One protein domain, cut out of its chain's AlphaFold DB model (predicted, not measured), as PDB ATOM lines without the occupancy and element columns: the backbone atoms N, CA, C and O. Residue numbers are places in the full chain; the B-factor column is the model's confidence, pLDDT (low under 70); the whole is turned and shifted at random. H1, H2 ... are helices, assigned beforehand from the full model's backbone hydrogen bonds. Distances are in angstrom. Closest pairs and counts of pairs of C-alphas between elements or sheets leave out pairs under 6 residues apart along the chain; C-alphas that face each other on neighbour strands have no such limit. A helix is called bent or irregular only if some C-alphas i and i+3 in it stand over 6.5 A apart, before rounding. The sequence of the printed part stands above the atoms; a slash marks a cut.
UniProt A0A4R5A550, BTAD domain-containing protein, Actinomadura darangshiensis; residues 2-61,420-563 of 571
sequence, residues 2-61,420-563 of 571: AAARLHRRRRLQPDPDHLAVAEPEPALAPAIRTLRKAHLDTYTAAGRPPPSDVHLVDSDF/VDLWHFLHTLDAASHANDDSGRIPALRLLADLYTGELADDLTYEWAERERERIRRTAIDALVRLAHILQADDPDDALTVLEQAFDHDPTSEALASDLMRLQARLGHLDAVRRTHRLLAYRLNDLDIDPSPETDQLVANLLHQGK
ATOM      1  N   ALA A   2     -35.133  10.676 -11.079       86.00
ATOM      2  CA  ALA A   2     -33.778  11.007 -11.545       86.00
ATOM      3  C   ALA A   2     -33.742  12.366 -12.271       86.00
ATOM      4  O   ALA A   2     -33.042  13.275 -11.836       86.00
ATOM      5  N   ALA A   3     -34.633  12.560 -13.251       85.56
ATOM      6  CA  ALA A   3     -34.822  13.848 -13.925       85.56
ATOM      7  C   ALA A   3     -35.079  15.010 -12.945       85.56
ATOM      8  O   ALA A   3     -34.460  16.062 -13.051       85.56
ATOM      9  N   ALA A   4     -35.924  14.808 -11.925       86.62
ATOM     10  CA  ALA A   4     -36.234  15.845 -10.934       86.62
ATOM     11  C   ALA A   4     -35.001  16.272 -10.123       86.62
ATOM     12  O   ALA A   4     -34.834  17.455  -9.828       86.62
ATOM     13  N   ARG A   5     -34.122  15.323  -9.773       85.75
ATOM     14  CA  ARG A   5     -32.848  15.637  -9.118       85.75
ATOM     15  C   ARG A   5     -31.919  16.390 -10.058       85.75
ATOM     16  O   ARG A   5     -31.405  17.428  -9.661       85.75
ATOM     17  N   LEU A   6     -31.754  15.936 -11.296       86.19
ATOM     18  CA  LEU A   6     -30.865  16.587 -12.264       86.19
ATOM     19  C   LEU A   6     -31.330  18.008 -12.617       86.19
ATOM     20  O   LEU A   6     -30.521  18.933 -12.607       86.19
ATOM     21  N   HIS A   7     -32.635  18.238 -12.788       85.62
ATOM     22  CA  HIS A   7     -33.192  19.588 -12.933       85.62
ATOM     23  C   HIS A   7     -32.930  20.480 -11.717       85.62
ATOM     24  O   HIS A   7     -32.689  21.681 -11.869       85.62
ATOM     25  N   ARG A   8     -32.982  19.914 -10.506       84.81
ATOM     26  CA  ARG A   8     -32.654  20.640  -9.277       84.81
ATOM     27  C   ARG A   8     -31.169  20.997  -9.228       84.81
ATOM     28  O   ARG A   8     -30.865  22.154  -8.965       84.81
ATOM     29  N   ARG A   9     -30.275  20.045  -9.531       87.56
ATOM     30  CA  ARG A   9     -28.816  20.257  -9.613       87.56
ATOM     31  C   ARG A   9     -28.466  21.355 -10.613       87.56
ATOM     32  O   ARG A   9     -27.823  22.331 -10.245       87.56
ATOM     33  N   ARG A  10     -29.016  21.265 -11.828       86.69
ATOM     34  CA  ARG A  10     -28.861  22.254 -12.908       86.69
ATOM     35  C   ARG A  10     -29.129  23.691 -12.457       86.69
ATOM     36  O   ARG A  10     -28.435  24.611 -12.880       86.69
ATOM     37  N   ARG A  11     -30.166  23.890 -11.636       82.50
ATOM     38  CA  ARG A  11     -30.639  25.212 -11.187       82.50
ATOM     39  C   ARG A  11     -30.017  25.685  -9.879       82.50
ATOM     40  O   ARG A  11     -30.245  26.832  -9.497       82.50
ATOM     41  N   LEU A  12     -29.303  24.813  -9.176       86.50
ATOM     42  CA  LEU A  12     -28.709  25.149  -7.897       86.50
ATOM     43  C   LEU A  12     -27.540  26.113  -8.116       86.50
ATOM     44  O   LEU A  12     -26.646  25.850  -8.918       86.50
ATOM     45  N   GLN A  13     -27.565  27.226  -7.391       89.31
ATOM     46  CA  GLN A  13     -26.445  28.155  -7.318       89.31
ATOM     47  C   GLN A  13     -25.590  27.773  -6.105       89.31
ATOM     48  O   GLN A  13     -26.167  27.628  -5.023       89.31
ATOM     49  N   PRO A  14     -24.268  27.598  -6.268       91.00
ATOM     50  CA  PRO A  14     -23.366  27.447  -5.134       91.00
ATOM     51  C   PRO A  14     -23.451  28.652  -4.188       91.00
ATOM     52  O   PRO A  14     -23.598  29.789  -4.645       91.00
ATOM     53  N   ASP A  15     -23.318  28.412  -2.886       91.44
ATOM     54  CA  ASP A  15     -23.247  29.443  -1.841       91.44
ATOM     55  C   ASP A  15     -21.862  29.419  -1.159       91.44
ATOM     56  O   ASP A  15     -21.697  28.887  -0.058       91.44
ATOM     57  N   PRO A  16     -20.823  29.985  -1.804       88.94
ATOM     58  CA  PRO A  16     -19.442  29.919  -1.316       88.94
ATOM     59  C   PRO A  16     -19.183  30.742  -0.041       88.94
ATOM     60  O   PRO A  16     -18.083  30.691   0.524       88.94
ATOM     61  N   ASP A  17     -20.154  31.533   0.415       88.06
ATOM     62  CA  ASP A  17     -20.058  32.281   1.669       88.06
ATOM     63  C   ASP A  17     -20.579  31.476   2.866       88.06
ATOM     64  O   ASP A  17     -20.216  31.764   4.012       88.06
ATOM     65  N   HIS A  18     -21.344  30.410   2.618       87.81
ATOM     66  CA  HIS A  18     -21.853  29.514   3.643       87.81
ATOM     67  C   HIS A  18     -21.050  28.205   3.722       87.81
ATOM     68  O   HIS A  18     -21.500  27.138   3.312       87.81
ATOM     69  N   LEU A  19     -19.853  28.265   4.318       90.38
ATOM     70  CA  LEU A  19     -19.028  27.075   4.583       90.38
ATOM     71  C   LEU A  19     -19.566  26.256   5.763       90.38
ATOM     72  O   LEU A  19     -18.989  26.239   6.849       90.38
ATOM     73  N   ALA A  20     -20.682  25.580   5.547       90.12
ATOM     74  CA  ALA A  20     -21.248  24.619   6.474       90.12
ATOM     75  C   ALA A  20     -21.813  23.425   5.705       90.12
ATOM     76  O   ALA A  20     -21.960  23.442   4.482       90.12
ATOM     77  N   VAL A  21     -22.119  22.354   6.432       88.75
ATOM     78  CA  VAL A  21     -22.810  21.223   5.822       88.75
ATOM     79  C   VAL A  21     -24.184  21.704   5.360       88.75
ATOM     80  O   VAL A  21     -24.944  22.228   6.173       88.75
ATOM     81  N   ALA A  22     -24.502  21.499   4.081       87.00
ATOM     82  CA  ALA A  22     -25.740  21.959   3.471       87.00
ATOM     83  C   ALA A  22     -26.950  21.385   4.216       87.00
ATOM     84  O   ALA A  22     -26.857  20.343   4.871       87.00
ATOM     85  N   GLU A  23     -28.107  22.026   4.110       84.31
ATOM     86  CA  GLU A  23     -29.328  21.447   4.666       84.31
ATOM     87  C   GLU A  23     -29.701  20.162   3.905       84.31
ATOM     88  O   GLU A  23     -29.588  20.112   2.672       84.31
ATOM     89  N   PRO A  24     -30.125  19.095   4.608       77.44
ATOM     90  CA  PRO A  24     -30.522  17.869   3.946       77.44
ATOM     91  C   PRO A  24     -31.781  18.111   3.121       77.44
ATOM     92  O   PRO A  24     -32.703  18.819   3.531       77.44
ATOM     93  N   GLU A  25     -31.854  17.456   1.967       78.56
ATOM     94  CA  GLU A  25     -33.077  17.477   1.174       78.56
ATOM     95  C   GLU A  25     -34.255  16.911   1.978       78.56
ATOM     96  O   GLU A  25     -34.048  16.001   2.793       78.56
ATOM     97  N   PRO A  26     -35.493  17.389   1.752       78.56
ATOM     98  CA  PRO A  26     -36.668  16.791   2.369       78.56
ATOM     99  C   PRO A  26     -36.742  15.295   2.040       78.56
ATOM    100  O   PRO A  26     -36.350  14.856   0.958       78.56
ATOM    101  N   ALA A  27     -37.221  14.507   3.002       79.44
ATOM    102  CA  ALA A  27     -37.443  13.082   2.789       79.44
ATOM    103  C   ALA A  27     -38.459  12.869   1.662       79.44
ATOM    104  O   ALA A  27     -39.389  13.662   1.497       79.44
ATOM    105  N   LEU A  28     -38.305  11.778   0.913       84.19
ATOM    106  CA  LEU A  28     -39.312  11.383  -0.062       84.19
ATOM    107  C   LEU A  28     -40.603  11.016   0.671       84.19
ATOM    108  O   LEU A  28     -40.565  10.375   1.730       84.19
ATOM    109  N   ALA A  29     -41.733  11.380   0.065       86.44
ATOM    110  CA  ALA A  29     -43.035  10.922   0.519       86.44
ATOM    111  C   ALA A  29     -43.078   9.379   0.577       86.44
ATOM    112  O   ALA A  29     -42.433   8.719  -0.253       86.44
ATOM    113  N   PRO A  30     -43.824   8.778   1.522       83.75
ATOM    114  CA  PRO A  30     -43.827   7.328   1.736       83.75
ATOM    115  C   PRO A  30     -44.136   6.498   0.481       83.75
ATOM    116  O   PRO A  30     -43.458   5.498   0.221       83.75
ATOM    117  N   ALA A  31     -45.101   6.926  -0.341       85.12
ATOM    118  CA  ALA A  31     -45.434   6.241  -1.591       85.12
ATOM    119  C   ALA A  31     -44.265   6.247  -2.588       85.12
ATOM    120  O   ALA A  31     -43.912   5.208  -3.148       85.12
ATOM    121  N   ILE A  32     -43.591   7.391  -2.746       87.81
ATOM    122  CA  ILE A  32     -42.434   7.532  -3.641       87.81
ATOM    123  C   ILE A  32     -41.265   6.677  -3.147       87.81
ATOM    124  O   ILE A  32     -40.612   6.000  -3.941       87.81
ATOM    125  N   ARG A  33     -41.008   6.673  -1.834       85.06
ATOM    126  CA  ARG A  33     -39.984   5.824  -1.206       85.06
ATOM    127  C   ARG A  33     -40.229   4.347  -1.506       85.06
ATOM    128  O   ARG A  33     -39.296   3.638  -1.883       85.06
ATOM    129  N   THR A  34     -41.479   3.909  -1.385       84.62
ATOM    130  CA  THR A  34     -41.893   2.526  -1.650       84.62
ATOM    131  C   THR A  34     -41.694   2.155  -3.120       84.62
ATOM    132  O   THR A  34     -41.049   1.150  -3.415       84.62
ATOM    133  N   LEU A  35     -42.163   2.996  -4.050       86.94
ATOM    134  CA  LEU A  35     -41.994   2.778  -5.492       86.94
ATOM    135  C   LEU A  35     -40.520   2.755  -5.904       86.94
ATOM    136  O   LEU A  35     -40.082   1.856  -6.624       86.94
ATOM    137  N   ARG A  36     -39.726   3.707  -5.399       86.75
ATOM    138  CA  ARG A  36     -38.278   3.751  -5.631       86.75
ATOM    139  C   ARG A  36     -37.624   2.454  -5.182       86.75
ATOM    140  O   ARG A  36     -36.809   1.893  -5.910       86.75
ATOM    141  N   LYS A  37     -37.948   2.002  -3.974       83.62
ATOM    142  CA  LYS A  37     -37.372   0.785  -3.424       83.62
ATOM    143  C   LYS A  37     -37.719  -0.429  -4.280       83.62
ATOM    144  O   LYS A  37     -36.805  -1.139  -4.683       83.62
ATOM    145  N   ALA A  38     -38.997  -0.611  -4.612       85.31
ATOM    146  CA  ALA A  38     -39.438  -1.705  -5.469       85.31
ATOM    147  C   ALA A  38     -38.672  -1.717  -6.806       85.31
ATOM    148  O   ALA A  38     -38.227  -2.772  -7.249       85.31
ATOM    149  N   HIS A  39     -38.434  -0.542  -7.403       86.94
ATOM    150  CA  HIS A  39     -37.608  -0.408  -8.602       86.94
ATOM    151  C   HIS A  39     -36.146  -0.828  -8.367       86.94
ATOM    152  O   HIS A  39     -35.597  -1.608  -9.141       86.94
ATOM    153  N   LEU A  40     -35.508  -0.365  -7.289       83.31
ATOM    154  CA  LEU A  40     -34.115  -0.703  -6.958       83.31
ATOM    155  C   LEU A  40     -33.915  -2.190  -6.617       83.31
ATOM    156  O   LEU A  40     -32.873  -2.776  -6.938       83.31
ATOM    157  N   ASP A  41     -34.919  -2.818  -6.012       81.44
ATOM    158  CA  ASP A  41     -34.904  -4.242  -5.688       81.44
ATOM    159  C   ASP A  41     -34.854  -5.109  -6.958       81.44
ATOM    160  O   ASP A  41     -34.244  -6.180  -6.931       81.44
ATOM    161  N   THR A  42     -35.375  -4.629  -8.097       85.94
ATOM    162  CA  THR A  42     -35.265  -5.344  -9.385       85.94
ATOM    163  C   THR A  42     -33.811  -5.509  -9.845       85.94
ATOM    164  O   THR A  42     -33.420  -6.597 -10.274       85.94
ATOM    165  N   TYR A  43     -32.969  -4.481  -9.682       83.25
ATOM    166  CA  TYR A  43     -31.538  -4.560 -10.009       83.25
ATOM    167  C   TYR A  43     -30.795  -5.458  -9.028       83.25
ATOM    168  O   TYR A  43     -29.979  -6.287  -9.437       83.25
ATOM    169  N   THR A  44     -31.132  -5.348  -7.739       77.81
ATOM    170  CA  THR A  44     -30.543  -6.190  -6.692       77.81
ATOM    171  C   THR A  44     -30.846  -7.668  -6.945       77.81
ATOM    172  O   THR A  44     -29.935  -8.495  -6.885       77.81
ATOM    173  N   ALA A  45     -32.092  -8.006  -7.292       80.12
ATOM    174  CA  ALA A  45     -32.501  -9.366  -7.645       80.12
ATOM    175  C   ALA A  45     -31.791  -9.881  -8.909       80.12
ATOM    176  O   ALA A  45     -31.430 -11.055  -8.979       80.12
ATOM    177  N   ALA A  46     -31.529  -9.000  -9.878       85.06
ATOM    178  CA  ALA A  46     -30.774  -9.316 -11.088       85.06
ATOM    179  C   ALA A  46     -29.244  -9.360 -10.883       85.06
ATOM    180  O   ALA A  46     -28.514  -9.659 -11.830       85.06
ATOM    181  N   GLY A  47     -28.739  -9.043  -9.683       80.00
ATOM    182  CA  GLY A  47     -27.304  -8.954  -9.404       80.00
ATOM    183  C   GLY A  47     -26.594  -7.839 -10.181       80.00
ATOM    184  O   GLY A  47     -25.397  -7.946 -10.445       80.00
ATOM    185  N   ARG A  48     -27.325  -6.794 -10.582       81.88
ATOM    186  CA  ARG A  48     -26.803  -5.647 -11.334       81.88
ATOM    187  C   ARG A  48     -26.689  -4.427 -10.418       81.88
ATOM    188  O   ARG A  48     -27.530  -4.264  -9.533       81.88
ATOM    189  N   PRO A  49     -25.675  -3.566 -10.606       77.00
ATOM    190  CA  PRO A  49     -25.663  -2.274  -9.940       77.00
ATOM    191  C   PRO A  49     -26.853  -1.429 -10.429       77.00
ATOM    192  O   PRO A  49     -27.276  -1.584 -11.580       77.00
ATOM    193  N   PRO A  50     -27.402  -0.552  -9.576       78.25
ATOM    194  CA  PRO A  50     -28.371   0.436 -10.027       78.25
ATOM    195  C   PRO A  50     -27.724   1.348 -11.091       78.25
ATOM    196  O   PRO A  50     -26.541   1.680 -10.979       78.25
ATOM    197  N   PRO A  51     -28.467   1.764 -12.123       82.69
ATOM    198  CA  PRO A  51     -28.002   2.785 -13.055       82.69
ATOM    199  C   PRO A  51     -27.872   4.152 -12.365       82.69
ATOM    200  O   PRO A  51     -28.567   4.434 -11.388       82.69
ATOM    201  N   SER A  52     -27.001   5.011 -12.900       81.19
ATOM    202  CA  SER A  52     -26.916   6.415 -12.486       81.19
ATOM    203  C   SER A  52     -28.166   7.193 -12.905       81.19
ATOM    204  O   SER A  52     -28.902   6.769 -13.797       81.19
ATOM    205  N   ASP A  53     -28.384   8.370 -12.312       83.81
ATOM    206  CA  ASP A  53     -29.505   9.238 -12.694       83.81
ATOM    207  C   ASP A  53     -29.468   9.620 -14.177       83.81
ATOM    208  O   ASP A  53     -30.503   9.585 -14.835       83.81
ATOM    209  N   VAL A  54     -28.280   9.920 -14.713       80.69
ATOM    210  CA  VAL A  54     -28.101  10.231 -16.140       80.69
ATOM    211  C   VAL A  54     -28.479   9.028 -16.995       80.69
ATOM    212  O   VAL A  54     -29.251   9.177 -17.928       80.69
ATOM    213  N   HIS A  55     -28.026   7.822 -16.642       81.75
ATOM    214  CA  HIS A  55     -28.386   6.619 -17.392       81.75
ATOM    215  C   HIS A  55     -29.885   6.303 -17.295       81.75
ATOM    216  O   HIS A  55     -30.467   5.805 -18.250       81.75
ATOM    217  N   LEU A  56     -30.528   6.565 -16.150       83.94
ATOM    218  CA  LEU A  56     -31.977   6.406 -16.010       83.94
ATOM    219  C   LEU A  56     -32.736   7.347 -16.944       83.94
ATOM    220  O   LEU A  56     -33.704   6.910 -17.558       83.94
ATOM    221  N   VAL A  57     -32.304   8.606 -17.052       81.69
ATOM    222  CA  VAL A  57     -32.924   9.594 -17.947       81.69
ATOM    223  C   VAL A  57     -32.598   9.298 -19.416       81.69
ATOM    224  O   VAL A  57     -33.508   9.278 -20.228       81.69
ATOM    225  N   ASP A  58     -31.359   8.938 -19.746       79.31
ATOM    226  CA  ASP A  58     -30.957   8.571 -21.111       79.31
ATOM    227  C   ASP A  58     -31.694   7.317 -21.615       79.31
ATOM    228  O   ASP A  58     -32.295   7.301 -22.691       79.31
ATOM    229  N   SER A  59     -31.763   6.274 -20.777       76.81
ATOM    230  CA  SER A  59     -32.526   5.060 -21.099       76.81
ATOM    231  C   SER A  59     -34.005   5.352 -21.350       76.81
ATOM    232  O   SER A  59     -34.658   4.635 -22.112       76.81
ATOM    233  N   ASP A  60     -34.515   6.435 -20.763       74.38
ATOM    234  CA  ASP A  60     -35.899   6.845 -20.894       74.38
ATOM    235  C   ASP A  60     -36.266   7.219 -22.331       74.38
ATOM    236  O   ASP A  60     -37.306   6.782 -22.825       74.38
ATOM    237  N   PHE A  61     -35.378   7.929 -23.033       68.44
ATOM    238  CA  PHE A  61     -35.584   8.361 -24.422       68.44
ATOM    239  C   PHE A  61     -35.593   7.209 -25.424       68.44
ATOM    240  O   PHE A  61     -36.141   7.327 -26.517       68.44
ATOM    241  N   VAL A 420     -12.311   7.700   9.499       94.50
ATOM    242  CA  VAL A 420     -13.326   7.894   8.453       94.50
ATOM    243  C   VAL A 420     -12.960   9.124   7.630       94.50
ATOM    244  O   VAL A 420     -12.844  10.224   8.167       94.50
ATOM    245  N   ASP A 421     -12.839   8.963   6.312       94.69
ATOM    246  CA  ASP A 421     -12.551  10.070   5.386       94.69
ATOM    247  C   ASP A 421     -13.577  11.216   5.467       94.69
ATOM    248  O   ASP A 421     -13.189  12.385   5.479       94.69
ATOM    249  N   LEU A 422     -14.867  10.904   5.632       95.31
ATOM    250  CA  LEU A 422     -15.914  11.898   5.885       95.31
ATOM    251  C   LEU A 422     -15.631  12.756   7.125       95.31
ATOM    252  O   LEU A 422     -15.912  13.950   7.119       95.31
ATOM    253  N   TRP A 423     -15.087  12.189   8.202       95.12
ATOM    254  CA  TRP A 423     -14.811  12.975   9.407       95.12
ATOM    255  C   TRP A 423     -13.657  13.949   9.189       95.12
ATOM    256  O   TRP A 423     -13.732  15.078   9.666       95.12
ATOM    257  N   HIS A 424     -12.641  13.561   8.413       94.25
ATOM    258  CA  HIS A 424     -11.601  14.493   7.975       94.25
ATOM    259  C   HIS A 424     -12.182  15.624   7.128       94.25
ATOM    260  O   HIS A 424     -11.904  16.785   7.418       94.25
ATOM    261  N   PHE A 425     -13.050  15.308   6.163       95.50
ATOM    262  CA  PHE A 425     -13.748  16.315   5.360       95.50
ATOM    263  C   PHE A 425     -14.511  17.314   6.244       95.50
ATOM    264  O   PHE A 425     -14.334  18.527   6.127       95.50
ATOM    265  N   LEU A 426     -15.294  16.816   7.203       94.38
ATOM    266  CA  LEU A 426     -16.061  17.656   8.125       94.38
ATOM    267  C   LEU A 426     -15.162  18.513   9.032       94.38
ATOM    268  O   LEU A 426     -15.470  19.680   9.262       94.38
ATOM    269  N   HIS A 427     -14.040  17.976   9.521       93.69
ATOM    270  CA  HIS A 427     -13.064  18.759  10.287       93.69
ATOM    271  C   HIS A 427     -12.402  19.851   9.444       93.69
ATOM    272  O   HIS A 427     -12.209  20.962   9.935       93.69
ATOM    273  N   THR A 428     -12.063  19.566   8.183       94.69
ATOM    274  CA  THR A 428     -11.485  20.575   7.282       94.69
ATOM    275  C   THR A 428     -12.472  21.684   6.952       94.69
ATOM    276  O   THR A 428     -12.089  22.850   6.926       94.69
ATOM    277  N   LEU A 429     -13.751  21.343   6.787       95.19
ATOM    278  CA  LEU A 429     -14.815  22.319   6.593       95.19
ATOM    279  C   LEU A 429     -14.972  23.231   7.818       95.19
ATOM    280  O   LEU A 429     -15.018  24.447   7.663       95.19
ATOM    281  N   ASP A 430     -14.992  22.658   9.025       93.75
ATOM    282  CA  ASP A 430     -15.085  23.412  10.282       93.75
ATOM    283  C   ASP A 430     -13.863  24.324  10.504       93.75
ATOM    284  O   ASP A 430     -13.995  25.485  10.894       93.75
ATOM    285  N   ALA A 431     -12.660  23.842  10.179       93.88
ATOM    286  CA  ALA A 431     -11.450  24.658  10.219       93.88
ATOM    287  C   ALA A 431     -11.514  25.821   9.213       93.88
ATOM    288  O   ALA A 431     -11.158  26.951   9.551       93.88
ATOM    289  N   ALA A 432     -12.004  25.564   7.994       95.06
ATOM    290  CA  ALA A 432     -12.199  26.599   6.988       95.06
ATOM    291  C   ALA A 432     -13.250  27.622   7.441       95.06
ATOM    292  O   ALA A 432     -13.011  28.820   7.325       95.06
ATOM    293  N   SER A 433     -14.385  27.196   8.001       93.94
ATOM    294  CA  SER A 433     -15.456  28.100   8.439       93.94
ATOM    295  C   SER A 433     -15.010  29.049   9.558       93.94
ATOM    296  O   SER A 433     -15.416  30.212   9.563       93.94
ATOM    297  N   HIS A 434     -14.137  28.586  10.459       94.25
ATOM    298  CA  HIS A 434     -13.619  29.358  11.594       94.25
ATOM    299  C   HIS A 434     -12.332  30.148  11.301       94.25
ATOM    300  O   HIS A 434     -11.844  30.863  12.180       94.25
ATOM    301  N   ALA A 435     -11.767  30.056  10.094       94.62
ATOM    302  CA  ALA A 435     -10.616  30.869   9.714       94.62
ATOM    303  C   ALA A 435     -10.985  32.367   9.661       94.62
ATOM    304  O   ALA A 435     -12.014  32.745   9.095       94.62
ATOM    305  N   ASN A 436     -10.125  33.222  10.226       92.69
ATOM    306  CA  ASN A 436     -10.355  34.673  10.315       92.69
ATOM    307  C   ASN A 436     -10.195  35.405   8.974       92.69
ATOM    308  O   ASN A 436     -10.767  36.475   8.787       92.69
ATOM    309  N   ASP A 437      -9.392  34.848   8.071       93.50
ATOM    310  CA  ASP A 437      -9.075  35.417   6.767       93.50
ATOM    311  C   ASP A 437      -8.904  34.310   5.718       93.50
ATOM    312  O   ASP A 437      -8.870  33.116   6.037       93.50
ATOM    313  N   ASP A 438      -8.825  34.715   4.452       93.88
ATOM    314  CA  ASP A 438      -8.706  33.788   3.331       93.88
ATOM    315  C   ASP A 438      -7.365  33.033   3.348       93.88
ATOM    316  O   ASP A 438      -7.335  31.835   3.072       93.88
ATOM    317  N   SER A 439      -6.271  33.666   3.785       92.62
ATOM    318  CA  SER A 439      -4.961  33.015   3.937       92.62
ATOM    319  C   SER A 439      -4.981  31.826   4.904       92.62
ATOM    320  O   SER A 439      -4.363  30.798   4.625       92.62
ATOM    321  N   GLY A 440      -5.715  31.929   6.014       93.06
ATOM    322  CA  GLY A 440      -5.938  30.820   6.942       93.06
ATOM    323  C   GLY A 440      -6.923  29.771   6.419       93.06
ATOM    324  O   GLY A 440      -6.890  28.626   6.866       93.06
ATOM    325  N   ARG A 441      -7.780  30.140   5.459       95.75
ATOM    326  CA  ARG A 441      -8.831  29.285   4.887       95.75
ATOM    327  C   ARG A 441      -8.304  28.358   3.787       95.75
ATOM    328  O   ARG A 441      -8.723  27.204   3.715       95.75
ATOM    329  N   ILE A 442      -7.360  28.836   2.969       96.81
ATOM    330  CA  ILE A 442      -6.801  28.104   1.814       96.81
ATOM    331  C   ILE A 442      -6.294  26.695   2.175       96.81
ATOM    332  O   ILE A 442      -6.685  25.754   1.484       96.81
ATOM    333  N   PRO A 443      -5.474  26.479   3.229       97.00
ATOM    334  CA  PRO A 443      -4.953  25.143   3.529       97.00
ATOM    335  C   PRO A 443      -6.054  24.128   3.850       97.00
ATOM    336  O   PRO A 443      -5.976  22.977   3.426       97.00
ATOM    337  N   ALA A 444      -7.091  24.557   4.574       96.38
ATOM    338  CA  ALA A 444      -8.216  23.705   4.937       96.38
ATOM    339  C   ALA A 444      -9.072  23.348   3.712       96.38
ATOM    340  O   ALA A 444      -9.433  22.188   3.531       96.38
ATOM    341  N   LEU A 445      -9.334  24.323   2.836       96.75
ATOM    342  CA  LEU A 445     -10.096  24.099   1.607       96.75
ATOM    343  C   LEU A 445      -9.345  23.227   0.587       96.75
ATOM    344  O   LEU A 445      -9.970  22.392  -0.058       96.75
ATOM    345  N   ARG A 446      -8.017  23.364   0.464       97.25
ATOM    346  CA  ARG A 446      -7.202  22.476  -0.388       97.25
ATOM    347  C   ARG A 446      -7.251  21.029   0.096       97.25
ATOM    348  O   ARG A 446      -7.478  20.128  -0.699       97.25
ATOM    349  N   LEU A 447      -7.120  20.812   1.405       96.50
ATOM    350  CA  LEU A 447      -7.236  19.467   1.966       96.50
ATOM    351  C   LEU A 447      -8.639  18.876   1.752       96.50
ATOM    352  O   LEU A 447      -8.769  17.688   1.479       96.50
ATOM    353  N   LEU A 448      -9.688  19.700   1.841       96.31
ATOM    354  CA  LEU A 448     -11.055  19.281   1.526       96.31
ATOM    355  C   LEU A 448     -11.183  18.835   0.060       96.31
ATOM    356  O   LEU A 448     -11.771  17.783  -0.198       96.31
ATOM    357  N   ALA A 449     -10.600  19.594  -0.874       95.38
ATOM    358  CA  ALA A 449     -10.564  19.253  -2.296       95.38
ATOM    359  C   ALA A 449      -9.846  17.915  -2.556       95.38
ATOM    360  O   ALA A 449     -10.346  17.101  -3.328       95.38
ATOM    361  N   ASP A 450      -8.737  17.649  -1.858       95.19
ATOM    362  CA  ASP A 450      -7.992  16.385  -1.966       95.19
ATOM    363  C   ASP A 450      -8.755  15.181  -1.377       95.19
ATOM    364  O   ASP A 450      -8.577  14.044  -1.819       95.19
ATOM    365  N   LEU A 451      -9.591  15.403  -0.355       94.38
ATOM    366  CA  LEU A 451     -10.378  14.349   0.297       94.38
ATOM    367  C   LEU A 451     -11.609  13.947  -0.526       94.38
ATOM    368  O   LEU A 451     -11.953  12.763  -0.584       94.38
ATOM    369  N   TYR A 452     -12.282  14.915  -1.150       94.69
ATOM    370  CA  TYR A 452     -13.522  14.686  -1.888       94.69
ATOM    371  C   TYR A 452     -13.249  14.258  -3.335       94.69
ATOM    372  O   TYR A 452     -13.325  15.044  -4.273       94.69
ATOM    373  N   THR A 453     -12.928  12.977  -3.520       86.88
ATOM    374  CA  THR A 453     -12.563  12.403  -4.833       86.88
ATOM    375  C   THR A 453     -13.693  11.628  -5.517       86.88
ATOM    376  O   THR A 453     -13.556  11.219  -6.669       86.88
ATOM    377  N   GLY A 454     -14.823  11.429  -4.835       90.62
ATOM    378  CA  GLY A 454     -15.968  10.681  -5.345       90.62
ATOM    379  C   GLY A 454     -17.237  10.944  -4.541       90.62
ATOM    380  O   GLY A 454     -17.193  11.477  -3.430       90.62
ATOM    381  N   GLU A 455     -18.385  10.567  -5.104       92.50
ATOM    382  CA  GLU A 455     -19.670  10.728  -4.428       92.50
ATOM    383  C   GLU A 455     -19.735   9.886  -3.144       92.50
ATOM    384  O   GLU A 455     -19.241   8.762  -3.086       92.50
ATOM    385  N   LEU A 456     -20.379  10.412  -2.101       94.62
ATOM    386  CA  LEU A 456     -20.553   9.693  -0.839       94.62
ATOM    387  C   LEU A 456     -21.298   8.361  -1.059       94.62
ATOM    388  O   LEU A 456     -22.454   8.369  -1.494       94.62
ATOM    389  N   ALA A 457     -20.667   7.245  -0.689       92.88
ATOM    390  CA  ALA A 457     -21.237   5.900  -0.673       92.88
ATOM    391  C   ALA A 457     -22.018   5.573  -1.962       92.88
ATOM    392  O   ALA A 457     -23.221   5.294  -1.924       92.88
ATOM    393  N   ASP A 458     -21.350   5.680  -3.112       87.75
ATOM    394  CA  ASP A 458     -21.963   5.557  -4.446       87.75
ATOM    395  C   ASP A 458     -22.554   4.160  -4.744       87.75
ATOM    396  O   ASP A 458     -23.460   4.027  -5.566       87.75
ATOM    397  N   ASP A 459     -22.126   3.127  -4.012       85.88
ATOM    398  CA  ASP A 459     -22.642   1.758  -4.098       85.88
ATOM    399  C   ASP A 459     -23.879   1.503  -3.213       85.88
ATOM    400  O   ASP A 459     -24.491   0.425  -3.275       85.88
ATOM    401  N   LEU A 460     -24.279   2.488  -2.400       87.50
ATOM    402  CA  LEU A 460     -25.471   2.421  -1.558       87.50
ATOM    403  C   LEU A 460     -26.693   3.031  -2.241       87.50
ATOM    404  O   LEU A 460     -26.673   4.142  -2.762       87.50
ATOM    405  N   THR A 461     -27.808   2.308  -2.155       83.19
ATOM    406  CA  THR A 461     -29.072   2.657  -2.828       83.19
ATOM    407  C   THR A 461     -30.176   3.063  -1.861       83.19
ATOM    408  O   THR A 461     -31.342   3.169  -2.241       83.19
ATOM    409  N   TYR A 462     -29.831   3.240  -0.588       85.94
ATOM    410  CA  TYR A 462     -30.777   3.658   0.435       85.94
ATOM    411  C   TYR A 462     -31.183   5.119   0.237       85.94
ATOM    412  O   TYR A 462     -30.375   5.950  -0.169       85.94
ATOM    413  N   GLU A 463     -32.421   5.465   0.597       84.81
ATOM    414  CA  GLU A 463     -32.868   6.860   0.521       84.81
ATOM    415  C   GLU A 463     -32.008   7.793   1.381       84.81
ATOM    416  O   GLU A 463     -31.663   8.883   0.929       84.81
ATOM    417  N   TRP A 464     -31.630   7.367   2.591       89.19
ATOM    418  CA  TRP A 464     -30.762   8.165   3.458       89.19
ATOM    419  C   TRP A 464     -29.397   8.425   2.807       89.19
ATOM    420  O   TRP A 464     -28.903   9.544   2.878       89.19
ATOM    421  N   ALA A 465     -28.817   7.430   2.125       90.38
ATOM    422  CA  ALA A 465     -27.498   7.554   1.504       90.38
ATOM    423  C   ALA A 465     -27.529   8.595   0.386       90.38
ATOM    424  O   ALA A 465     -26.645   9.429   0.275       90.38
ATOM    425  N   GLU A 466     -28.603   8.592  -0.394       87.75
ATOM    426  CA  GLU A 466     -28.823   9.510  -1.508       87.75
ATOM    427  C   GLU A 466     -29.025  10.955  -1.047       87.75
ATOM    428  O   GLU A 466     -28.462  11.877  -1.637       87.75
ATOM    429  N   ARG A 467     -29.787  11.151   0.037       89.25
ATOM    430  CA  ARG A 467     -29.988  12.473   0.646       89.25
ATOM    431  C   ARG A 467     -28.678  13.035   1.190       89.25
ATOM    432  O   ARG A 467     -28.354  14.186   0.906       89.25
ATOM    433  N   GLU A 468     -27.908  12.228   1.915       92.00
ATOM    434  CA  GLU A 468     -26.613  12.666   2.450       92.00
ATOM    435  C   GLU A 468     -25.560  12.836   1.348       92.00
ATOM    436  O   GLU A 468     -24.739  13.746   1.423       92.00
ATOM    437  N   ARG A 469     -25.609  12.042   0.275       92.56
ATOM    438  CA  ARG A 469     -24.737  12.217  -0.891       92.56
ATOM    439  C   ARG A 469     -24.957  13.561  -1.558       92.56
ATOM    440  O   ARG A 469     -23.990  14.274  -1.808       92.56
ATOM    441  N   GLU A 470     -26.210  13.929  -1.805       91.50
ATOM    442  CA  GLU A 470     -26.542  15.235  -2.370       91.50
ATOM    443  C   GLU A 470     -26.139  16.377  -1.431       91.50
ATOM    444  O   GLU A 470     -25.583  17.378  -1.879       91.50
ATOM    445  N   ARG A 471     -26.351  16.203  -0.123       92.38
ATOM    446  CA  ARG A 471     -25.958  17.165   0.911       92.38
ATOM    447  C   ARG A 471     -24.447  17.418   0.926       92.38
ATOM    448  O   ARG A 471     -24.021  18.565   0.841       92.38
ATOM    449  N   ILE A 472     -23.638  16.358   0.993       95.44
ATOM    450  CA  ILE A 472     -22.173  16.461   1.046       95.44
ATOM    451  C   ILE A 472     -21.596  16.960  -0.283       95.44
ATOM    452  O   ILE A 472     -20.669  17.764  -0.271       95.44
ATOM    453  N   ARG A 473     -22.176  16.557  -1.419       94.88
ATOM    454  CA  ARG A 473     -21.792  17.062  -2.745       94.88
ATOM    455  C   ARG A 473     -21.960  18.579  -2.849       94.88
ATOM    456  O   ARG A 473     -21.045  19.250  -3.313       94.88
ATOM    457  N   ARG A 474     -23.087  19.128  -2.375       94.56
ATOM    458  CA  ARG A 474     -23.314  20.587  -2.328       94.56
ATOM    459  C   ARG A 474     -22.270  21.289  -1.474       94.56
ATOM    460  O   ARG A 474     -21.611  22.194  -1.959       94.56
ATOM    461  N   THR A 475     -22.044  20.792  -0.261       95.94
ATOM    462  CA  THR A 475     -21.022  21.335   0.641       95.94
ATOM    463  C   THR A 475     -19.624  21.327   0.032       95.94
ATOM    464  O   THR A 475     -18.885  22.296   0.184       95.94
ATOM    465  N   ALA A 476     -19.248  20.248  -0.659       96.69
ATOM    466  CA  ALA A 476     -17.964  20.172  -1.340       96.69
ATOM    467  C   ALA A 476     -17.870  21.199  -2.478       96.69
ATOM    468  O   ALA A 476     -16.868  21.898  -2.580       96.69
ATOM    469  N   ILE A 477     -18.923  21.343  -3.287       96.50
ATOM    470  CA  ILE A 477     -18.982  22.337  -4.367       96.50
ATOM    471  C   ILE A 477     -18.887  23.762  -3.814       96.50
ATOM    472  O   ILE A 477     -18.081  24.538  -4.320       96.50
ATOM    473  N   ASP A 478     -19.627  24.100  -2.758       96.44
ATOM    474  CA  ASP A 478     -19.572  25.426  -2.129       96.44
ATOM    475  C   ASP A 478     -18.151  25.742  -1.628       96.44
ATOM    476  O   ASP A 478     -17.619  26.832  -1.860       96.44
ATOM    477  N   ALA A 479     -17.486  24.758  -1.013       97.38
ATOM    478  CA  ALA A 479     -16.104  24.873  -0.557       97.38
ATOM    479  C   ALA A 479     -15.096  25.024  -1.715       97.38
ATOM    480  O   ALA A 479     -14.188  25.853  -1.627       97.38
ATOM    481  N   LEU A 480     -15.259  24.267  -2.807       97.50
ATOM    482  CA  LEU A 480     -14.416  24.365  -4.005       97.50
ATOM    483  C   LEU A 480     -14.595  25.719  -4.703       97.50
ATOM    484  O   LEU A 480     -13.612  26.378  -5.030       97.50
ATOM    485  N   VAL A 481     -15.834  26.188  -4.868       97.44
ATOM    486  CA  VAL A 481     -16.122  27.514  -5.440       97.44
ATOM    487  C   VAL A 481     -15.532  28.613  -4.557       97.44
ATOM    488  O   VAL A 481     -14.915  29.549  -5.070       97.44
ATOM    489  N   ARG A 482     -15.622  28.486  -3.225       97.31
ATOM    490  CA  ARG A 482     -14.961  29.418  -2.302       97.31
ATOM    491  C   ARG A 482     -13.445  29.422  -2.481       97.31
ATOM    492  O   ARG A 482     -12.852  30.499  -2.536       97.31
ATOM    493  N   LEU A 483     -12.816  28.254  -2.591       97.75
ATOM    494  CA  LEU A 483     -11.377  28.154  -2.833       97.75
ATOM    495  C   LEU A 483     -10.988  28.819  -4.160       97.75
ATOM    496  O   LEU A 483     -10.074  29.640  -4.179       97.75
ATOM    497  N   ALA A 484     -11.717  28.539  -5.240       97.44
ATOM    498  CA  ALA A 484     -11.471  29.148  -6.542       97.44
ATOM    499  C   ALA A 484     -11.620  30.680  -6.506       97.44
ATOM    500  O   ALA A 484     -10.787  31.389  -7.068       97.44
ATOM    501  N   HIS A 485     -12.628  31.214  -5.805       95.69
ATOM    502  CA  HIS A 485     -12.800  32.661  -5.631       95.69
ATOM    503  C   HIS A 485     -11.632  33.316  -4.890       95.69
ATOM    504  O   HIS A 485     -11.190  34.390  -5.298       95.69
ATOM    505  N   ILE A 486     -11.117  32.674  -3.837       96.31
ATOM    506  CA  ILE A 486      -9.957  33.175  -3.086       96.31
ATOM    507  C   ILE A 486      -8.707  33.194  -3.978       96.31
ATOM    508  O   ILE A 486      -7.973  34.179  -3.997       96.31
ATOM    509  N   LEU A 487      -8.473  32.119  -4.732       96.75
ATOM    510  CA  LEU A 487      -7.281  31.970  -5.572       96.75
ATOM    511  C   LEU A 487      -7.311  32.860  -6.820       96.75
ATOM    512  O   LEU A 487      -6.259  33.225  -7.330       96.75
ATOM    513  N   GLN A 488      -8.494  33.254  -7.300       94.88
ATOM    514  CA  GLN A 488      -8.677  33.914  -8.595       94.88
ATOM    515  C   GLN A 488      -7.807  35.165  -8.819       94.88
ATOM    516  O   GLN A 488      -7.473  35.464  -9.966       94.88
ATOM    517  N   ALA A 489      -7.486  35.921  -7.765       90.50
ATOM    518  CA  ALA A 489      -6.688  37.141  -7.880       90.50
ATOM    519  C   ALA A 489      -5.178  36.868  -7.994       90.50
ATOM    520  O   ALA A 489      -4.506  37.523  -8.792       90.50
ATOM    521  N   ASP A 490      -4.668  35.917  -7.210       93.81
ATOM    522  CA  ASP A 490      -3.230  35.684  -7.037       93.81
ATOM    523  C   ASP A 490      -2.715  34.486  -7.853       93.81
ATOM    524  O   ASP A 490      -1.583  34.513  -8.336       93.81
ATOM    525  N   ASP A 491      -3.545  33.456  -8.035       95.75
ATOM    526  CA  ASP A 491      -3.229  32.217  -8.752       95.75
ATOM    527  C   ASP A 491      -4.438  31.746  -9.592       95.75
ATOM    528  O   ASP A 491      -5.180  30.830  -9.214       95.75
ATOM    529  N   PRO A 492      -4.710  32.410 -10.730       94.94
ATOM    530  CA  PRO A 492      -5.895  32.125 -11.529       94.94
ATOM    531  C   PRO A 492      -5.857  30.761 -12.239       94.94
ATOM    532  O   PRO A 492      -6.918  30.265 -12.618       94.94
ATOM    533  N   ASP A 493      -4.679  30.159 -12.424       95.12
ATOM    534  CA  ASP A 493      -4.537  28.816 -12.997       95.12
ATOM    535  C   ASP A 493      -4.912  27.735 -11.966       95.12
ATOM    536  O   ASP A 493      -5.621  26.777 -12.296       95.12
ATOM    537  N   ASP A 494      -4.526  27.908 -10.695       96.50
ATOM    538  CA  ASP A 494      -4.987  27.037  -9.603       96.50
ATOM    539  C   ASP A 494      -6.499  27.207  -9.371       96.50
ATOM    540  O   ASP A 494      -7.238  26.227  -9.271       96.50
ATOM    541  N   ALA A 495      -7.003  28.448  -9.414       97.56
ATOM    542  CA  ALA A 495      -8.442  28.717  -9.364       97.56
ATOM    543  C   ALA A 495      -9.214  27.997 -10.483       97.56
ATOM    544  O   ALA A 495     -10.310  27.489 -10.247       97.56
ATOM    545  N   LEU A 496      -8.643  27.939 -11.693       97.38
ATOM    546  CA  LEU A 496      -9.237  27.234 -12.827       97.38
ATOM    547  C   LEU A 496      -9.317  25.727 -12.560       97.38
ATOM    548  O   LEU A 496     -10.381  25.145 -12.748       97.38
ATOM    549  N   THR A 497      -8.236  25.132 -12.055       96.88
ATOM    550  CA  THR A 497      -8.163  23.698 -11.721       96.88
ATOM    551  C   THR A 497      -9.202  23.309 -10.666       96.88
ATOM    552  O   THR A 497      -9.919  22.321 -10.821       96.88
ATOM    553  N   VAL A 498      -9.343  24.119  -9.614       97.44
ATOM    554  CA  VAL A 498     -10.336  23.894  -8.549       97.44
ATOM    555  C   VAL A 498     -11.768  23.983  -9.088       97.44
ATOM    556  O   VAL A 498     -12.640  23.203  -8.700       97.44
ATOM    557  N   LEU A 499     -12.030  24.923  -9.995       96.81
ATOM    558  CA  LEU A 499     -13.359  25.105 -10.573       96.81
ATOM    559  C   LEU A 499     -13.710  24.004 -11.591       96.81
ATOM    560  O   LEU A 499     -14.871  23.608 -11.686       96.81
ATOM    561  N   GLU A 500     -12.717  23.469 -12.310       96.56
ATOM    562  CA  GLU A 500     -12.861  22.261 -13.134       96.56
ATOM    563  C   GLU A 500     -13.218  21.044 -12.270       96.56
ATOM    564  O   GLU A 500     -14.171  20.340 -12.593       96.56
ATOM    565  N   GLN A 501     -12.561  20.865 -11.116       96.12
ATOM    566  CA  GLN A 501     -12.929  19.820 -10.154       96.12
ATOM    567  C   GLN A 501     -14.377  19.982  -9.659       96.12
ATOM    568  O   GLN A 501     -15.132  19.011  -9.620       96.12
ATOM    569  N   ALA A 502     -14.799  21.202  -9.304       96.19
ATOM    570  CA  ALA A 502     -16.185  21.456  -8.902       96.19
ATOM    571  C   ALA A 502     -17.176  21.075 -10.014       96.19
ATOM    572  O   ALA A 502     -18.201  20.446  -9.741       96.19
ATOM    573  N   PHE A 503     -16.860  21.421 -11.267       94.94
ATOM    574  CA  PHE A 503     -17.680  21.085 -12.430       94.94
ATOM    575  C   PHE A 503     -17.729  19.575 -12.704       94.94
ATOM    576  O   PHE A 503     -18.788  19.063 -13.058       94.94
ATOM    577  N   ASP A 504     -16.646  18.835 -12.469       93.75
ATOM    578  CA  ASP A 504     -16.639  17.373 -12.601       93.75
ATOM    579  C   ASP A 504     -17.566  16.684 -11.580       93.75
ATOM    580  O   ASP A 504     -18.158  15.643 -11.880       93.75
ATOM    581  N   HIS A 505     -17.763  17.283 -10.398       92.44
ATOM    582  CA  HIS A 505     -18.732  16.812  -9.399       92.44
ATOM    583  C   HIS A 505     -20.193  17.187  -9.717       92.44
ATOM    584  O   HIS A 505     -21.117  16.570  -9.173       92.44
ATOM    585  N   ASP A 506     -20.435  18.178 -10.580       91.69
ATOM    586  CA  ASP A 506     -21.768  18.497 -11.111       91.69
ATOM    587  C   ASP A 506     -21.727  18.965 -12.574       91.69
ATOM    588  O   ASP A 506     -21.903  20.156 -12.863       91.69
ATOM    589  N   PRO A 507     -21.574  18.027 -13.528       89.94
ATOM    590  CA  PRO A 507     -21.434  18.369 -14.945       89.94
ATOM    591  C   PRO A 507     -22.695  18.986 -15.565       89.94
ATOM    592  O   PRO A 507     -22.671  19.427 -16.713       89.94
ATOM    593  N   THR A 508     -23.813  18.971 -14.832       90.25
ATOM    594  CA  THR A 508     -25.103  19.533 -15.254       90.25
ATOM    595  C   THR A 508     -25.356  20.936 -14.704       90.25
ATOM    596  O   THR A 508     -26.349  21.562 -15.075       90.25
ATOM    597  N   SER A 509     -24.481  21.449 -13.831       92.38
ATOM    598  CA  SER A 509     -24.622  22.782 -13.247       92.38
ATOM    599  C   SER A 509     -24.246  23.874 -14.249       92.38
ATOM    600  O   SER A 509     -23.079  24.062 -14.605       92.38
ATOM    601  N   GLU A 510     -25.244  24.654 -14.671       93.06
ATOM    602  CA  GLU A 510     -25.015  25.816 -15.534       93.06
ATOM    603  C   GLU A 510     -24.268  26.943 -14.809       93.06
ATOM    604  O   GLU A 510     -23.535  27.701 -15.446       93.06
ATOM    605  N   ALA A 511     -24.432  27.045 -13.484       94.56
ATOM    606  CA  ALA A 511     -23.737  28.023 -12.651       94.56
ATOM    607  C   ALA A 511     -22.222  27.777 -12.665       94.56
ATOM    608  O   ALA A 511     -21.458  28.662 -13.046       94.56
ATOM    609  N   LEU A 512     -21.801  26.539 -12.375       96.25
ATOM    610  CA  LEU A 512     -20.388  26.154 -12.399       96.25
ATOM    611  C   LEU A 512     -19.782  26.298 -13.796       96.25
ATOM    612  O   LEU A 512     -18.696  26.857 -13.947       96.25
ATOM    613  N   ALA A 513     -20.505  25.864 -14.836       95.69
ATOM    614  CA  ALA A 513     -20.063  26.059 -16.212       95.69
ATOM    615  C   ALA A 513     -19.894  27.549 -16.551       95.69
ATOM    616  O   ALA A 513     -18.924  27.935 -17.203       95.69
ATOM    617  N   SER A 514     -20.823  28.399 -16.104       95.62
ATOM    618  CA  SER A 514     -20.764  29.846 -16.312       95.62
ATOM    619  C   SER A 514     -19.555  30.480 -15.635       95.62
ATOM    620  O   SER A 514     -18.867  31.290 -16.263       95.62
ATOM    621  N   ASP A 515     -19.259  30.109 -14.391       95.56
ATOM    622  CA  ASP A 515     -18.098  30.619 -13.657       95.56
ATOM    623  C   ASP A 515     -16.785  30.158 -14.299       95.56
ATOM    624  O   ASP A 515     -15.878  30.972 -14.517       95.56
ATOM    625  N   LEU A 516     -16.730  28.894 -14.729       96.88
ATOM    626  CA  LEU A 516     -15.607  28.329 -15.469       96.88
ATOM    627  C   LEU A 516     -15.356  29.077 -16.778       96.88
ATOM    628  O   LEU A 516     -14.239  29.527 -17.040       96.88
ATOM    629  N   MET A 517     -16.404  29.316 -17.565       97.06
ATOM    630  CA  MET A 517     -16.307  30.080 -18.809       97.06
ATOM    631  C   MET A 517     -15.885  31.536 -18.572       97.06
ATOM    632  O   MET A 517     -15.096  32.083 -19.349       97.06
ATOM    633  N   ARG A 518     -16.359  32.185 -17.500       96.12
ATOM    634  CA  ARG A 518     -15.936  33.550 -17.140       96.12
ATOM    635  C   ARG A 518     -14.452  33.604 -16.788       96.12
ATOM    636  O   ARG A 518     -13.766  34.510 -17.263       96.12
ATOM    637  N   LEU A 519     -13.952  32.662 -15.986       96.06
ATOM    638  CA  LEU A 519     -12.537  32.607 -15.612       96.06
ATOM    639  C   LEU A 519     -11.650  32.296 -16.828       96.06
ATOM    640  O   LEU A 519     -10.698  33.030 -17.088       96.06
ATOM    641  N   GLN A 520     -12.022  31.311 -17.651       96.44
ATOM    642  CA  GLN A 520     -11.330  31.006 -18.909       96.44
ATOM    643  C   GLN A 520     -11.259  32.224 -19.843       96.44
ATOM    644  O   GLN A 520     -10.211  32.505 -20.424       96.44
ATOM    645  N   ALA A 521     -12.351  32.983 -19.981       95.75
ATOM    646  CA  ALA A 521     -12.370  34.194 -20.798       95.75
ATOM    647  C   ALA A 521     -11.462  35.302 -20.242       95.75
ATOM    648  O   ALA A 521     -10.775  35.960 -21.024       95.75
ATOM    649  N   ARG A 522     -11.419  35.492 -18.913       93.50
ATOM    650  CA  ARG A 522     -10.495  36.441 -18.258       93.50
ATOM    651  C   ARG A 522      -9.030  36.086 -18.524       93.50
ATOM    652  O   ARG A 522      -8.228  36.994 -18.714       93.50
ATOM    653  N   LEU A 523      -8.712  34.794 -18.611       93.31
ATOM    654  CA  LEU A 523      -7.383  34.284 -18.967       93.31
ATOM    655  C   LEU A 523      -7.108  34.282 -20.483       93.31
ATOM    656  O   LEU A 523      -6.028  33.902 -20.922       93.31
ATOM    657  N   GLY A 524      -8.065  34.711 -21.312       93.12
ATOM    658  CA  GLY A 524      -7.926  34.738 -22.772       93.12
ATOM    659  C   GLY A 524      -8.120  33.379 -23.458       93.12
ATOM    660  O   GLY A 524      -7.944  33.269 -24.673       93.12
ATOM    661  N   HIS A 525      -8.538  32.343 -22.728       94.12
ATOM    662  CA  HIS A 525      -8.742  30.982 -23.229       94.12
ATOM    663  C   HIS A 525     -10.112  30.813 -23.917       94.12
ATOM    664  O   HIS A 525     -10.933  29.983 -23.532       94.12
ATOM    665  N   LEU A 526     -10.385  31.583 -24.977       93.69
ATOM    666  CA  LEU A 526     -11.696  31.583 -25.656       93.69
ATOM    667  C   LEU A 526     -12.078  30.231 -26.282       93.69
ATOM    668  O   LEU A 526     -13.261  29.910 -26.398       93.69
ATOM    669  N   ASP A 527     -11.098  29.425 -26.694       92.12
ATOM    670  CA  ASP A 527     -11.372  28.069 -27.176       92.12
ATOM    671  C   ASP A 527     -11.800  27.132 -26.043       92.12
ATOM    672  O   ASP A 527     -12.621  26.246 -26.279       92.12
ATOM    673  N   ALA A 528     -11.310  27.347 -24.817       93.19
ATOM    674  CA  ALA A 528     -11.772  26.612 -23.642       93.19
ATOM    675  C   ALA A 528     -13.237  26.949 -23.330       93.19
ATOM    676  O   ALA A 528     -14.025  26.022 -23.172       93.19
ATOM    677  N   VAL A 529     -13.635  28.227 -23.430       96.19
ATOM    678  CA  VAL A 529     -15.039  28.660 -23.264       96.19
ATOM    679  C   VAL A 529     -15.977  27.874 -24.183       96.19
ATOM    680  O   VAL A 529     -16.999  27.347 -23.749       96.19
ATOM    681  N   ARG A 530     -15.609  27.729 -25.465       93.44
ATOM    682  CA  ARG A 530     -16.396  26.946 -26.436       93.44
ATOM    683  C   ARG A 530     -16.455  25.463 -26.082       93.44
ATOM    684  O   ARG A 530     -17.478  24.831 -26.321       93.44
ATOM    685  N   ARG A 531     -15.356  24.887 -25.584       93.94
ATOM    686  CA  ARG A 531     -15.310  23.473 -25.182       93.94
ATOM    687  C   ARG A 531     -16.185  23.220 -23.959       93.94
ATOM    688  O   ARG A 531     -16.964  22.277 -24.000       93.94
ATOM    689  N   THR A 532     -16.107  24.074 -22.941       95.25
ATOM    690  CA  THR A 532     -16.946  23.983 -21.740       95.25
ATOM    691  C   THR A 532     -18.427  24.124 -22.089       95.25
ATOM    692  O   THR A 532     -19.217  23.286 -21.669       95.25
ATOM    693  N   HIS A 533     -18.808  25.087 -22.938       95.56
ATOM    694  CA  HIS A 533     -20.198  25.218 -23.402       95.56
ATOM    695  C   HIS A 533     -20.694  23.976 -24.151       95.56
ATOM    696  O   HIS A 533     -21.777  23.482 -23.861       95.56
ATOM    697  N   ARG A 534     -19.888  23.417 -25.063       92.69
ATOM    698  CA  ARG A 534     -20.245  22.174 -25.771       92.69
ATOM    699  C   ARG A 534     -20.363  20.980 -24.836       92.69
ATOM    700  O   ARG A 534     -21.234  20.145 -25.048       92.69
ATOM    701  N   LEU A 535     -19.482  20.881 -23.843       92.75
ATOM    702  CA  LEU A 535     -19.538  19.820 -22.845       92.75
ATOM    703  C   LEU A 535     -20.812  19.942 -22.006       92.75
ATOM    704  O   LEU A 535     -21.520  18.953 -21.861       92.75
ATOM    705  N   LEU A 536     -21.143  21.145 -21.531       93.38
ATOM    706  CA  LEU A 536     -22.402  21.409 -20.835       93.38
ATOM    707  C   LEU A 536     -23.607  21.051 -21.714       93.38
ATOM    708  O   LEU A 536     -24.473  20.308 -21.270       93.38
ATOM    709  N   ALA A 537     -23.646  21.526 -22.961       89.62
ATOM    710  CA  ALA A 537     -24.732  21.232 -23.893       89.62
ATOM    711  C   ALA A 537     -24.887  19.725 -24.130       89.62
ATOM    712  O   ALA A 537     -25.997  19.215 -24.093       89.62
ATOM    713  N   TYR A 538     -23.780  18.996 -24.287       87.81
ATOM    714  CA  TYR A 538     -23.798  17.538 -24.395       87.81
ATOM    715  C   TYR A 538     -24.393  16.879 -23.139       87.81
ATOM    716  O   TYR A 538     -25.266  16.027 -23.253       87.81
ATOM    717  N   ARG A 539     -23.980  17.306 -21.936       87.25
ATOM    718  CA  ARG A 539     -24.488  16.759 -20.663       87.25
ATOM    719  C   ARG A 539     -25.948  17.103 -20.387       87.25
ATOM    720  O   ARG A 539     -26.637  16.315 -19.751       87.25
ATOM    721  N   LEU A 540     -26.411  18.274 -20.818       86.31
ATOM    722  CA  LEU A 540     -27.815  18.662 -20.705       86.31
ATOM    723  C   LEU A 540     -28.678  17.958 -21.758       86.31
ATOM    724  O   LEU A 540     -29.812  17.597 -21.460       86.31
ATOM    725  N   ASN A 541     -28.129  17.673 -22.940       82.19
ATOM    726  CA  ASN A 541     -28.824  16.906 -23.969       82.19
ATOM    727  C   ASN A 541     -29.109  15.460 -23.527       82.19
ATOM    728  O   ASN A 541     -30.151  14.930 -23.890       82.19
ATOM    729  N   ASP A 542     -28.262  14.850 -22.684       75.25
ATOM    730  CA  ASP A 542     -28.566  13.562 -22.020       75.25
ATOM    731  C   ASP A 542     -29.858  13.630 -21.164       75.25
ATOM    732  O   ASP A 542     -30.355  12.608 -20.694       75.25
ATOM    733  N   LEU A 543     -30.397  14.833 -20.932       71.88
ATOM    734  CA  LEU A 543     -31.637  15.109 -20.207       71.88
ATOM    735  C   LEU A 543     -32.751  15.669 -21.100       71.88
ATOM    736  O   LEU A 543     -33.792  16.035 -20.558       71.88
ATOM    737  N   ASP A 544     -32.537  15.752 -22.419       71.94
ATOM    738  CA  ASP A 544     -33.409  16.441 -23.390       71.94
ATOM    739  C   ASP A 544     -33.662  17.904 -23.002       71.94
ATOM    740  O   ASP A 544     -34.773  18.435 -22.989       71.94
ATOM    741  N   ILE A 545     -32.573  18.549 -22.585       79.00
ATOM    742  CA  ILE A 545     -32.546  19.927 -22.129       79.00
ATOM    743  C   ILE A 545     -31.485  20.685 -22.919       79.00
ATOM    744  O   ILE A 545     -30.312  20.315 -22.918       79.00
ATOM    745  N   ASP A 546     -31.865  21.834 -23.461       82.25
ATOM    746  CA  ASP A 546     -30.900  22.809 -23.956       82.25
ATOM    747  C   ASP A 546     -30.327  23.677 -22.811       82.25
ATOM    748  O   ASP A 546     -31.021  23.949 -21.809       82.25
ATOM    749  N   PRO A 547     -29.069  24.157 -22.942       86.69
ATOM    750  CA  PRO A 547     -28.546  25.238 -22.112       86.69
ATOM    751  C   PRO A 547     -29.530  26.405 -22.019       86.69
ATOM    752  O   PRO A 547     -30.274  26.698 -22.954       86.69
ATOM    753  N   SER A 548     -29.559  27.076 -20.871       89.06
ATOM    754  CA  SER A 548     -30.457  28.216 -20.703       89.06
ATOM    755  C   SER A 548     -30.093  29.364 -21.662       89.06
ATOM    756  O   SER A 548     -28.911  29.554 -21.984       89.06
ATOM    757  N   PRO A 549     -31.075  30.190 -22.075       88.50
ATOM    758  CA  PRO A 549     -30.809  31.397 -22.856       88.50
ATOM    759  C   PRO A 549     -29.776  32.320 -22.192       88.50
ATOM    760  O   PRO A 549     -28.989  32.973 -22.875       88.50
ATOM    761  N   GLU A 550     -29.751  32.370 -20.858       90.69
ATOM    762  CA  GLU A 550     -28.779  33.124 -20.071       90.69
ATOM    763  C   GLU A 550     -27.347  32.610 -20.278       90.69
ATOM    764  O   GLU A 550     -26.428  33.413 -20.484       90.69
ATOM    765  N   THR A 551     -27.155  31.288 -20.264       92.81
ATOM    766  CA  THR A 551     -25.860  30.640 -20.524       92.81
ATOM    767  C   THR A 551     -25.399  30.874 -21.962       92.81
ATOM    768  O   THR A 551     -24.246  31.257 -22.188       92.81
ATOM    769  N   ASP A 552     -26.290  30.736 -22.941       92.25
ATOM    770  CA  ASP A 552     -25.960  30.999 -24.346       92.25
ATOM    771  C   ASP A 552     -25.586  32.468 -24.577       92.25
ATOM    772  O   ASP A 552     -24.592  32.783 -25.247       92.25
ATOM    773  N   GLN A 553     -26.328  33.389 -23.959       93.88
ATOM    774  CA  GLN A 553     -26.037  34.817 -24.021       93.88
ATOM    775  C   GLN A 553     -24.694  35.152 -23.355       93.88
ATOM    776  O   GLN A 553     -23.947  35.995 -23.866       93.88
ATOM    777  N   LEU A 554     -24.356  34.496 -22.239       95.25
ATOM    778  CA  LEU A 554     -23.052  34.632 -21.592       95.25
ATOM    779  C   LEU A 554     -21.928  34.241 -22.557       95.25
ATOM    780  O   LEU A 554     -21.005  35.032 -22.765       95.25
ATOM    781  N   VAL A 555     -22.017  33.068 -23.185       94.81
ATOM    782  CA  VAL A 555     -21.007  32.586 -24.139       94.81
ATOM    783  C   VAL A 555     -20.860  33.547 -25.312       94.81
ATOM    784  O   VAL A 555     -19.739  33.938 -25.660       94.81
ATOM    785  N   ALA A 556     -21.978  33.997 -25.888       92.75
ATOM    786  CA  ALA A 556     -21.968  34.982 -26.962       92.75
ATOM    787  C   ALA A 556     -21.228  36.264 -26.545       92.75
ATOM    788  O   ALA A 556     -20.376  36.752 -27.295       92.75
ATOM    789  N   ASN A 557     -21.487  36.775 -25.338       94.25
ATOM    790  CA  ASN A 557     -20.848  37.978 -24.807       94.25
ATOM    791  C   ASN A 557     -19.336  37.800 -24.599       94.25
ATOM    792  O   ASN A 557     -18.559  38.650 -25.046       94.25
ATOM    793  N   LEU A 558     -18.904  36.698 -23.978       94.62
ATOM    794  CA  LEU A 558     -17.485  36.419 -23.719       94.62
ATOM    795  C   LEU A 558     -16.688  36.307 -25.029       94.62
ATOM    796  O   LEU A 558     -15.621  36.907 -25.176       94.62
ATOM    797  N   LEU A 559     -17.243  35.616 -26.032       91.56
ATOM    798  CA  LEU A 559     -16.607  35.459 -27.344       91.56
ATOM    799  C   LEU A 559     -16.576  36.757 -28.168       91.56
ATOM    800  O   LEU A 559     -15.707  36.908 -29.030       91.56
ATOM    801  N   HIS A 560     -17.501  37.692 -27.932       88.56
ATOM    802  CA  HIS A 560     -17.474  39.018 -28.559       88.56
ATOM    803  C   HIS A 560     -16.446  39.946 -27.907       88.56
ATOM    804  O   HIS A 560     -15.743  40.670 -28.615       88.56
ATOM    805  N   GLN A 561     -16.328  39.923 -26.577       79.12
ATOM    806  CA  GLN A 561     -15.361  40.748 -25.847       79.12
ATOM    807  C   GLN A 561     -13.918  40.373 -26.193       79.12
ATOM    808  O   GLN A 561     -13.113  41.264 -26.451       79.12
ATOM    809  N   GLY A 562     -13.621  39.079 -26.336       67.38
ATOM    810  CA  GLY A 562     -12.302  38.604 -26.760       67.38
ATOM    811  C   GLY A 562     -11.904  38.961 -28.202       67.38
ATOM    812  O   GLY A 562     -10.741  38.825 -28.567       67.38
ATOM    813  N   LYS A 563     -12.845  39.438 -29.036       61.22
ATOM    814  CA  LYS A 563     -12.569  39.928 -30.402       61.22
ATOM    815  C   LYS A 563     -12.273  41.430 -30.469       61.22
ATOM    816  O   LYS A 563     -11.826  41.898 -31.516       61.22
TER     817      LYS A 563
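What this domain is: This is residues 2 to 61 and 420 to 563 of the 571 residues of the protein "BTAD domain-containing protein" of Actinomadura darangshiensis (UniProt A0A4R5A550). Seven helices, H4 to H10, zigzag back and forth as a stack-like bundle, with the long H6 in its middle, the hairpin of H4 and H5 at one end of the stack, and H9 and H10 at the other, both packed on H8. H1 reaches the first residue of H8 with its last residues and meets H3 at a steep angle at its other end, by Ala 2, and H2 lies across, beyond the first end of H6. The printed part has 204 residues with ten named helices, H1 to H10 in chain order, and no named strand; the class is all helix. It is compact, with a radius of gyration of the C-alphas of 18.4 A and spans of 55 by 40 by 27 A.

How they stand to each other: H6, residues 463 to 487, touches H7, residues 492 to 505, at a shallow tilt of 11 degrees, opposite ways; their closest C-alphas, of Ala 484 and Ala 495, are 4.2 A apart. With its residues 476 to 486 alone H6 touches H5, residues 438 to 451, at a steep tilt of 42 degrees, closest at the C-alphas of Leu 445 and Leu 483, 6.1 A. H5 and H4, residues 421 to 433, form a hairpin at 14 degrees, closest at the C-alphas of Ala 432 and Arg 441, 4.8 A. H5 is only just irregular: C-alphas 440 and 443 are 6.7 A apart. H8, residues 510 to 522, is the hub; it touches H7 at 20 degrees, closest at the C-alphas of Phe 503 and Leu 512, 5.7 A. H8 also touches H9, residues 526 to 541, with the C-alphas of Met 517 and Val 529 closest at 4.8 A, and H10, residues 549 to 561, with those of Ala 521 and Leu 558 closest at 6.3 A. H4 to H10 are an up and down bundle, each helix running against the one before it. H1, residues 2 to 11, and H8 touch only at their ends, closest at the C-alphas of Arg 10 and Glu 510, 5.9 A. H1 touches H3, residues 53 to 61, at a steep tilt of 65 degrees, closest at the C-alphas of Ala 2 and Asp 53, 4.8 A. H2, residues 30 to 45, touches no helix; it is close to but not clearly touching H6, about perpendicular at 86 degrees. Every O i to N i+4 pair is within hydrogen-bond range in H1, H4 and H6 to H10; in H2 10 of 12 are, in H3 4 of 5, in H5 8 of 10.

Where its parts are: C-alpha 2, where H1 begins, is at (-33.778, 11.007, -11.545). H6 measures 36.4 A from C-alpha 463 at (-32.868, 6.860, 0.521), H9 22.6 A and H2 22.2 A. H10 ends with C-alpha 561 at (-15.361, 40.748, -25.847).

The domain as a whole: The two C-alphas farthest apart, of Ala 45 and Lys 563, are 57.8 A apart. Residues 62 to 419 are not printed, and C-alphas 61 and 420 are 39.7 A apart across the cut. The links H1 to H2 and H5 to H6 are long. Residues 61, 562 and 563 have a pLDDT under 70.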